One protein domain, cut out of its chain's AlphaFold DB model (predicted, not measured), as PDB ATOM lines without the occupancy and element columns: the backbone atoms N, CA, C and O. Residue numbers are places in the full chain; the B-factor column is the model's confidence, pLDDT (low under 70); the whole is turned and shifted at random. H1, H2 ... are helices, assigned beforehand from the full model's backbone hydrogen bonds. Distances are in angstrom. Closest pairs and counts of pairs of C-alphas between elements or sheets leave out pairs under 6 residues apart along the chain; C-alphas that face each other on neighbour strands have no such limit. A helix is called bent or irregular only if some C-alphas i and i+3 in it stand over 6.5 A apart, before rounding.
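What this domain is: This is residues 17 to 60 and 68 to 77 of the 81 residues of an uncharacterized protein of Desulfobacteraceae bacterium (UniProt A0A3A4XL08). Two helices of similar length, H1 and H2, meet near their ends and make a corner like an open L, with a short third helix, H3, whose last residues come near H2. Before H1, residues 17 to 28 have no named element and run along beside H1 before the chain turns back into it. The printed part has 54 residues, with three named helices in the order H1, H2, H3 and no named strand, and its class is all helix. The whole is loose, with a radius of gyration of the C-alphas of 13.7 A, and the C-alphas span 42 by 28 by 19 A.

How they stand to each other: After residues 17 to 28 comes H1, residues 29 to 41, and a tight link of one residue, His 42, joins it to H2, residues 43 to 56. H1 and H2 touch only at the corner by their link, with residues 39 to 40 of H1 and 45 to 49 of H2. Their closest C-alphas are those of Ile 39 and Arg 46, 5.1 A apart. Their lines are about perpendicular at 71 degrees, only just beyond a steep tilt. H3, residues 71 to 76, is close to H2 but not clearly touching it, and their closest C-alphas, those of Phe 50 and Leu 76, are 7.0 A apart. The lines of H2 and H3 are about perpendicular, at 83 degrees. H1 and H3 are apart. In H1 every O i to N i+4 pair is within hydrogen-bond range; in H2 it is 9 of 10, and in H3 0 of 2, beside 2 of 3 O i to N i+3 pairs.

Where its parts are: H1 runs from Ile 29, with its C-alpha at (32.662, 24.081, -42.864), to Ser 41, over 18.2 A. H2 runs from Arg 43, with its C-alpha at (33.802, 43.238, -31.109), to Ile 56, over 20.2 A, and with 14 residues it is the longest helix. H3 runs from Asp 71 to Leu 76, whose C-alpha is at (29.080, 42.487, -43.821), over 10.5 A. H3 is irregular, but only just: C-alphas 72 and 75 are 6.8 A apart.

The domain as a whole: The two C-alphas farthest apart are those of Cys 24 and Glu 60, at 42.0 A. Residues 61 to 67 are not printed, and C-alphas 60 and 68 are 18.0 A apart across this cut, which lies in the link from H2 to H3. Residues 55 to 60 stand free, and so do residues 68 to 74, of which 71 to 74 belong to H3. Without these stretches the body of 41 residues spans 33 by 19 by 14 A. The mean pLDDT of the printed part is 79.2, and it is under 70 in residues 57 to 60 and 68 to 77.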
ATOM      1  N   PRO A  17      26.794  33.141 -30.564       91.00
ATOM      2  CA  PRO A  17      27.793  32.583 -29.649       91.00
ATOM      3  C   PRO A  17      27.368  31.260 -28.996       91.00
ATOM      4  O   PRO A  17      28.224  30.506 -28.548       91.00
ATOM      5  N   ASN A  18      26.064  30.971 -28.941       92.94
ATOM      6  CA  ASN A  18      25.519  29.782 -28.281       92.94
ATOM      7  C   ASN A  18      25.281  28.609 -29.247       92.94
ATOM      8  O   ASN A  18      24.955  27.505 -28.801       92.94
ATOM      9  N   ILE A  19      25.442  28.820 -30.559       92.75
ATOM     10  CA  ILE A  19      25.305  27.765 -31.568       92.75
ATOM     11  C   ILE A  19      26.399  26.713 -31.353       92.75
ATOM     12  O   ILE A  19      27.589  27.025 -31.375       92.75
ATOM     13  N   GLN A  20      25.989  25.457 -31.182       92.88
ATOM     14  CA  GLN A  20      26.903  24.322 -31.099       92.88
ATOM     15  C   GLN A  20      27.288  23.876 -32.510       92.88
ATOM     16  O   GLN A  20      26.420  23.544 -33.317       92.88
ATOM     17  N   ILE A  21      28.585  23.887 -32.807       91.62
ATOM     18  CA  ILE A  21      29.124  23.468 -34.102       91.62
ATOM     19  C   ILE A  21      29.709  22.066 -33.942       91.62
ATOM     20  O   ILE A  21      30.580  21.847 -33.103       91.62
ATOM     21  N   ASP A  22      29.228  21.124 -34.755       90.62
ATOM     22  CA  ASP A  22      29.756  19.761 -34.782       90.62
ATOM     23  C   ASP A  22      31.142  19.733 -35.442       90.62
ATOM     24  O   ASP A  22      31.297  20.005 -36.635       90.62
ATOM     25  N   LEU A  23      32.154  19.394 -34.646       86.94
ATOM     26  CA  LEU A  23      33.550  19.307 -35.077       86.94
ATOM     27  C   LEU A  23      33.860  18.011 -35.834       86.94
ATOM     28  O   LEU A  23      34.905  17.919 -36.471       86.94
ATOM     29  N   CYS A  24      32.977  17.013 -35.762       86.75
ATOM     30  CA  CYS A  24      33.135  15.728 -36.442       86.75
ATOM     31  C   CYS A  24      32.645  15.764 -37.895       86.75
ATOM     32  O   CYS A  24      32.781  14.776 -38.623       86.75
ATOM     33  N   CYS A  25      32.064  16.884 -38.331       83.06
ATOM     34  CA  CYS A  25      31.703  17.083 -39.724       83.06
ATOM     35  C   CYS A  25      32.969  17.009 -40.596       83.06
ATOM     36  O   CYS A  25      33.981  17.647 -40.316       83.06
ATOM     37  N   ARG A  26      32.913  16.171 -41.639       77.25
ATOM     38  CA  ARG A  26      34.047  15.911 -42.543       77.25
ATOM     39  C   ARG A  26      34.337  17.064 -43.499       77.25
ATOM     40  O   ARG A  26      35.407  17.086 -44.098       77.25
ATOM     41  N   ASP A  27      33.386  17.973 -43.662       80.38
ATOM     42  CA  ASP A  27      33.558  19.154 -44.494       80.38
ATOM     43  C   ASP A  27      34.445  20.179 -43.775       80.38
ATOM     44  O   ASP A  27      34.518  20.203 -42.552       80.38
ATOM     45  N   GLU A  28      35.079  21.093 -44.511       76.38
ATOM     46  CA  GLU A  28      35.873  22.191 -43.919       76.38
ATOM     47  C   GLU A  28      34.995  23.306 -43.299       76.38
ATOM     48  O   GLU A  28      35.483  24.302 -42.759       76.38
ATOM     49  N   ILE A  29      33.672  23.131 -43.340       87.06
ATOM     50  CA  ILE A  29      32.662  24.081 -42.864       87.06
ATOM     51  C   ILE A  29      32.777  24.390 -41.356       87.06
ATOM     52  O   ILE A  29      32.673  25.570 -41.009       87.06
ATOM     53  N   PRO A  30      33.026  23.430 -40.436       90.75
ATOM     54  CA  PRO A  30      33.097  23.710 -39.001       90.75
ATOM     55  C   PRO A  30      34.156  24.749 -38.642       90.75
ATOM     56  O   PRO A  30      33.893  25.639 -37.838       90.75
ATOM     57  N   GLN A  31      35.333  24.687 -39.270       89.12
ATOM     58  CA  GLN A  31      36.418  25.634 -39.003       89.12
ATOM     59  C   GLN A  31      36.033  27.055 -39.419       89.12
ATOM     60  O   GLN A  31      36.249  28.006 -38.663       89.12
ATOM     61  N   LEU A  32      35.401  27.198 -40.588       90.31
ATOM     62  CA  LEU A  32      34.887  28.481 -41.052       90.31
ATOM     63  C   LEU A  32      33.812  29.024 -40.102       90.31
ATOM     64  O   LEU A  32      33.874  30.186 -39.703       90.31
ATOM     65  N   LEU A  33      32.847  28.187 -39.711       92.25
ATOM     66  CA  LEU A  33      31.762  28.587 -38.815       92.25
ATOM     67  C   LEU A  33      32.279  29.012 -37.436       92.25
ATOM     68  O   LEU A  33      31.811  30.017 -36.907       92.25
ATOM     69  N   LEU A  34      33.280  28.318 -36.885       92.75
ATOM     70  CA  LEU A  34      33.937  28.708 -35.633       92.75
ATOM     71  C   LEU A  34      34.635  30.063 -35.762       92.75
ATOM     72  O   LEU A  34      34.495  30.922 -34.891       92.75
ATOM     73  N   GLY A  35      35.355  30.286 -36.865       92.88
ATOM     74  CA  GLY A  35      35.988  31.572 -37.147       92.88
ATOM     75  C   GLY A  35      34.964  32.708 -37.229       92.88
ATOM     76  O   GLY A  35      35.150  33.762 -36.620       92.88
ATOM     77  N   LEU A  36      33.842  32.479 -37.914       93.12
ATOM     78  CA  LEU A  36      32.748  33.447 -38.016       93.12
ATOM     79  C   LEU A  36      32.059  33.692 -36.667       93.12
ATOM     80  O   LEU A  36      31.803  34.847 -36.324       93.12
ATOM     81  N   GLN A  37      31.816  32.648 -35.870       93.56
ATOM     82  CA  GLN A  37      31.273  32.765 -34.514       93.56
ATOM     83  C   GLN A  37      32.213  33.573 -33.608       93.56
ATOM     84  O   GLN A  37      31.759  34.432 -32.846       93.56
ATOM     85  N   TYR A  38      33.527  33.369 -33.728       94.50
ATOM     86  CA  TYR A  38      34.533  34.128 -32.990       94.50
ATOM     87  C   TYR A  38      34.550  35.602 -33.405       94.50
ATOM     88  O   TYR A  38      34.489  36.476 -32.538       94.50
ATOM     89  N   ILE A  39      34.563  35.893 -34.712       93.00
ATOM     90  CA  ILE A  39      34.479  37.265 -35.238       93.00
ATOM     91  C   ILE A  39      33.198  37.938 -34.743       93.00
ATOM     92  O   ILE A  39      33.249  39.077 -34.287       93.00
ATOM     93  N   TYR A  40      32.057  37.246 -34.779       89.44
ATOM     94  CA  TYR A  40      30.798  37.787 -34.279       89.44
ATOM     95  C   TYR A  40      30.870  38.107 -32.782       89.44
ATOM     96  O   TYR A  40      30.477  39.198 -32.380       89.44
ATOM     97  N   SER A  41      31.416  37.208 -31.964       90.06
ATOM     98  CA  SER A  41      31.425  37.347 -30.499       90.06
ATOM     99  C   SER A  41      32.448  38.377 -29.992       90.06
ATOM    100  O   SER A  41      32.277  38.945 -28.915       90.06
ATOM    101  N   HIS A  42      33.495  38.672 -30.772       92.94
ATOM    102  CA  HIS A  42      34.598  39.548 -30.367       92.94
ATOM    103  C   HIS A  42      34.571  40.878 -31.121       92.94
ATOM    104  O   HIS A  42      35.165  41.027 -32.190       92.94
ATOM    105  N   ARG A  43      33.945  41.896 -30.516       88.19
ATOM    106  CA  ARG A  43      33.802  43.238 -31.109       88.19
ATOM    107  C   ARG A  43      35.109  43.835 -31.676       88.19
ATOM    108  O   ARG A  43      35.064  44.296 -32.814       88.19
ATOM    109  N   PRO A  44      36.272  43.782 -30.996       92.38
ATOM    110  CA  PRO A  44      37.507  44.353 -31.548       92.38
ATOM    111  C   PRO A  44      38.006  43.633 -32.807       92.38
ATOM    112  O   PRO A  44      38.595  44.245 -33.696       92.38
ATOM    113  N   VAL A  45      37.795  42.317 -32.890       92.38
ATOM    114  CA  VAL A  45      38.160  41.509 -34.062       92.38
ATOM    115  C   VAL A  45      37.221  41.843 -35.209       92.38
ATOM    116  O   VAL A  45      37.662  42.123 -36.322       92.38
ATOM    117  N   ARG A  46      35.927  41.902 -34.901       88.88
ATOM    118  CA  ARG A  46      34.866  42.282 -35.821       88.88
ATOM    119  C   ARG A  46      35.134  43.625 -36.494       88.88
ATOM    120  O   ARG A  46      35.121  43.709 -37.717       88.88
ATOM    121  N   GLU A  47      35.447  44.656 -35.715       86.50
ATOM    122  CA  GLU A  47      35.751  45.998 -36.228       86.50
ATOM    123  C   GLU A  47      36.960  45.994 -37.180       86.50
ATOM    124  O   GLU A  47      36.922  46.620 -38.242       86.50
ATOM    125  N   LYS A  48      38.013  45.226 -36.862       90.06
ATOM    126  CA  LYS A  48      39.177  45.060 -37.751       90.06
ATOM    127  C   LYS A  48      38.803  44.379 -39.068       90.06
ATOM    128  O   LYS A  48      39.227  44.848 -40.124       90.06
ATOM    129  N   VAL A  49      38.005  43.311 -39.014       88.12
ATOM    130  CA  VAL A  49      37.525  42.590 -40.203       88.12
ATOM    131  C   VAL A  49      36.698  43.522 -41.090       88.12
ATOM    132  O   VAL A  49      36.992  43.653 -42.277       88.12
ATOM    133  N   PHE A  50      35.747  44.263 -40.520       81.50
ATOM    134  CA  PHE A  50      34.944  45.231 -41.271       81.50
ATOM    135  C   PHE A  50      35.777  46.331 -41.920       81.50
ATOM    136  O   PHE A  50      35.527  46.704 -43.066       81.50
ATOM    137  N   LYS A  51      36.806  46.832 -41.233       85.50
ATOM    138  CA  LYS A  51      37.721  47.827 -41.802       85.50
ATOM    139  C   LYS A  51      38.459  47.302 -43.035       85.50
ATOM    140  O   LYS A  51      38.718  48.072 -43.956       85.50
ATOM    141  N   ILE A  52      38.814  46.017 -43.053       86.75
ATOM    142  CA  ILE A  52      39.437  45.371 -44.216       86.75
ATOM    143  C   ILE A  52      38.412  45.225 -45.339       86.75
ATOM    144  O   ILE A  52      38.685  45.650 -46.458       86.75
ATOM    145  N   LEU A  53      37.219  44.710 -45.033       79.25
ATOM    146  CA  LEU A  53      36.149  44.524 -46.017       79.25
ATOM    147  C   LEU A  53      35.779  45.840 -46.712       79.25
ATOM    148  O   LEU A  53      35.759  45.890 -47.937       79.25
ATOM    149  N   LYS A  54      35.633  46.938 -45.957       74.62
ATOM    150  CA  LYS A  54      35.378  48.284 -46.507       74.62
ATOM    151  C   LYS A  54      36.427  48.746 -47.523       74.62
ATOM    152  O   LYS A  54      36.094  49.498 -48.429       74.62
ATOM    153  N   LYS A  55      37.692  48.336 -47.374       78.12
ATOM    154  CA  LYS A  55      38.765  48.695 -48.318       78.12
ATOM    155  C   LYS A  55      38.709  47.890 -49.614       78.12
ATOM    156  O   LYS A  55      39.223  48.357 -50.624       78.12
ATOM    157  N   ILE A  56      38.154  46.682 -49.559       77.44
ATOM    158  CA  ILE A  56      38.081  45.752 -50.692       77.44
ATOM    159  C   ILE A  56      36.801  45.997 -51.505       77.44
ATOM    160  O   ILE A  56      36.785  45.749 -52.709       77.44
ATOM    161  N   THR A  57      35.743  46.523 -50.879       65.38
ATOM    162  CA  THR A  57      34.491  46.862 -51.563       65.38
ATOM    163  C   THR A  57      34.709  47.951 -52.630       65.38
ATOM    164  O   THR A  57      35.184  49.043 -52.302       65.38
ATOM    165  N   PRO A  58      34.348  47.705 -53.905       65.62
ATOM    166  CA  PRO A  58      34.482  48.693 -54.973       65.62
ATOM    167  C   PRO A  58      33.612  49.929 -54.718       65.62
ATOM    168  O   PRO A  58      32.444  49.806 -54.356       65.62
ATOM    169  N   LYS A  59      34.152  51.126 -54.979       59.59
ATOM    170  CA  LYS A  59      33.458  52.416 -54.766       59.59
ATOM    171  C   LYS A  59      32.182  52.591 -55.601       59.59
ATOM    172  O   LYS A  59      31.340  53.415 -55.266       59.59
ATOM    173  N   GLU A  60      32.063  51.844 -56.692       57.69
ATOM    174  CA  GLU A  60      30.947  51.900 -57.645       57.69
ATOM    175  C   GLU A  60      29.724  51.099 -57.173       57.69
ATOM    176  O   GLU A  60      28.622  51.273 -57.696       57.69
ATOM    177  N   ALA A  68      17.146  43.848 -52.985       52.22
ATOM    178  CA  ALA A  68      16.050  43.456 -52.099       52.22
ATOM    179  C   ALA A  68      16.014  41.922 -51.944       52.22
ATOM    180  O   ALA A  68      16.078  41.203 -52.938       52.22
ATOM    181  N   GLY A  69      15.964  41.427 -50.703       52.28
ATOM    182  CA  GLY A  69      15.993  39.992 -50.386       52.28
ATOM    183  C   GLY A  69      17.364  39.430 -49.980       52.28
ATOM    184  O   GLY A  69      17.427  38.308 -49.489       52.28
ATOM    185  N   MET A  70      18.455  40.201 -50.085       60.12
ATOM    186  CA  MET A  70      19.772  39.828 -49.532       60.12
ATOM    187  C   MET A  70      19.965  40.289 -48.083       60.12
ATOM    188  O   MET A  70      21.065  40.629 -47.654       60.12
ATOM    189  N   ASP A  71      18.895  40.281 -47.290       52.88
ATOM    190  CA  ASP A  71      18.950  40.744 -45.905       52.88
ATOM    191  C   ASP A  71      19.895  39.904 -45.029       52.88
ATOM    192  O   ASP A  71      20.438  40.408 -44.053       52.88
ATOM    193  N   LEU A  72      20.152  38.651 -45.416       45.47
ATOM    194  CA  LEU A  72      21.095  37.745 -44.752       45.47
ATOM    195  C   LEU A  72      22.573  38.080 -45.033       45.47
ATOM    196  O   LEU A  72      23.436  37.715 -44.242       45.47
ATOM    197  N   TRP A  73      22.876  38.818 -46.107       49.47
ATOM    198  CA  TRP A  73      24.234  39.293 -46.420       49.47
ATOM    199  C   TRP A  73      24.611  40.575 -45.661       49.47
ATOM    200  O   TRP A  73      25.761  41.006 -45.702       49.47
ATOM    201  N   LYS A  74      23.669  41.152 -44.898       51.53
ATOM    202  CA  LYS A  74      23.878  42.350 -44.068       51.53
ATOM    203  C   LYS A  74      24.914  42.167 -42.962       51.53
ATOM    204  O   LYS A  74      25.356  43.159 -42.404       51.53
ATOM    205  N   ILE A  75      25.342  40.935 -42.670       52.62
ATOM    206  CA  ILE A  75      26.401  40.634 -41.690       52.62
ATOM    207  C   ILE A  75      27.724  41.335 -42.069       52.62
ATOM    208  O   ILE A  75      28.604  41.446 -41.226       52.62
ATOM    209  N   LEU A  76      27.871  41.829 -43.309       49.56
ATOM    210  CA  LEU A  76      29.080  42.487 -43.821       49.56
ATOM    211  C   LEU A  76      29.013  44.032 -43.884       49.56
ATOM    212  O   LEU A  76      30.048  44.663 -44.102       49.56
ATOM    213  N   ASP A  77      27.865  44.647 -43.589       46.94
ATOM    214  CA  ASP A  77      27.729  46.106 -43.534       46.94
ATOM    215  C   ASP A  77      27.791  46.591 -42.083       46.94
ATOM    216  O   ASP A  77      26.892  46.315 -41.301       46.94
TER     217      ASP A  77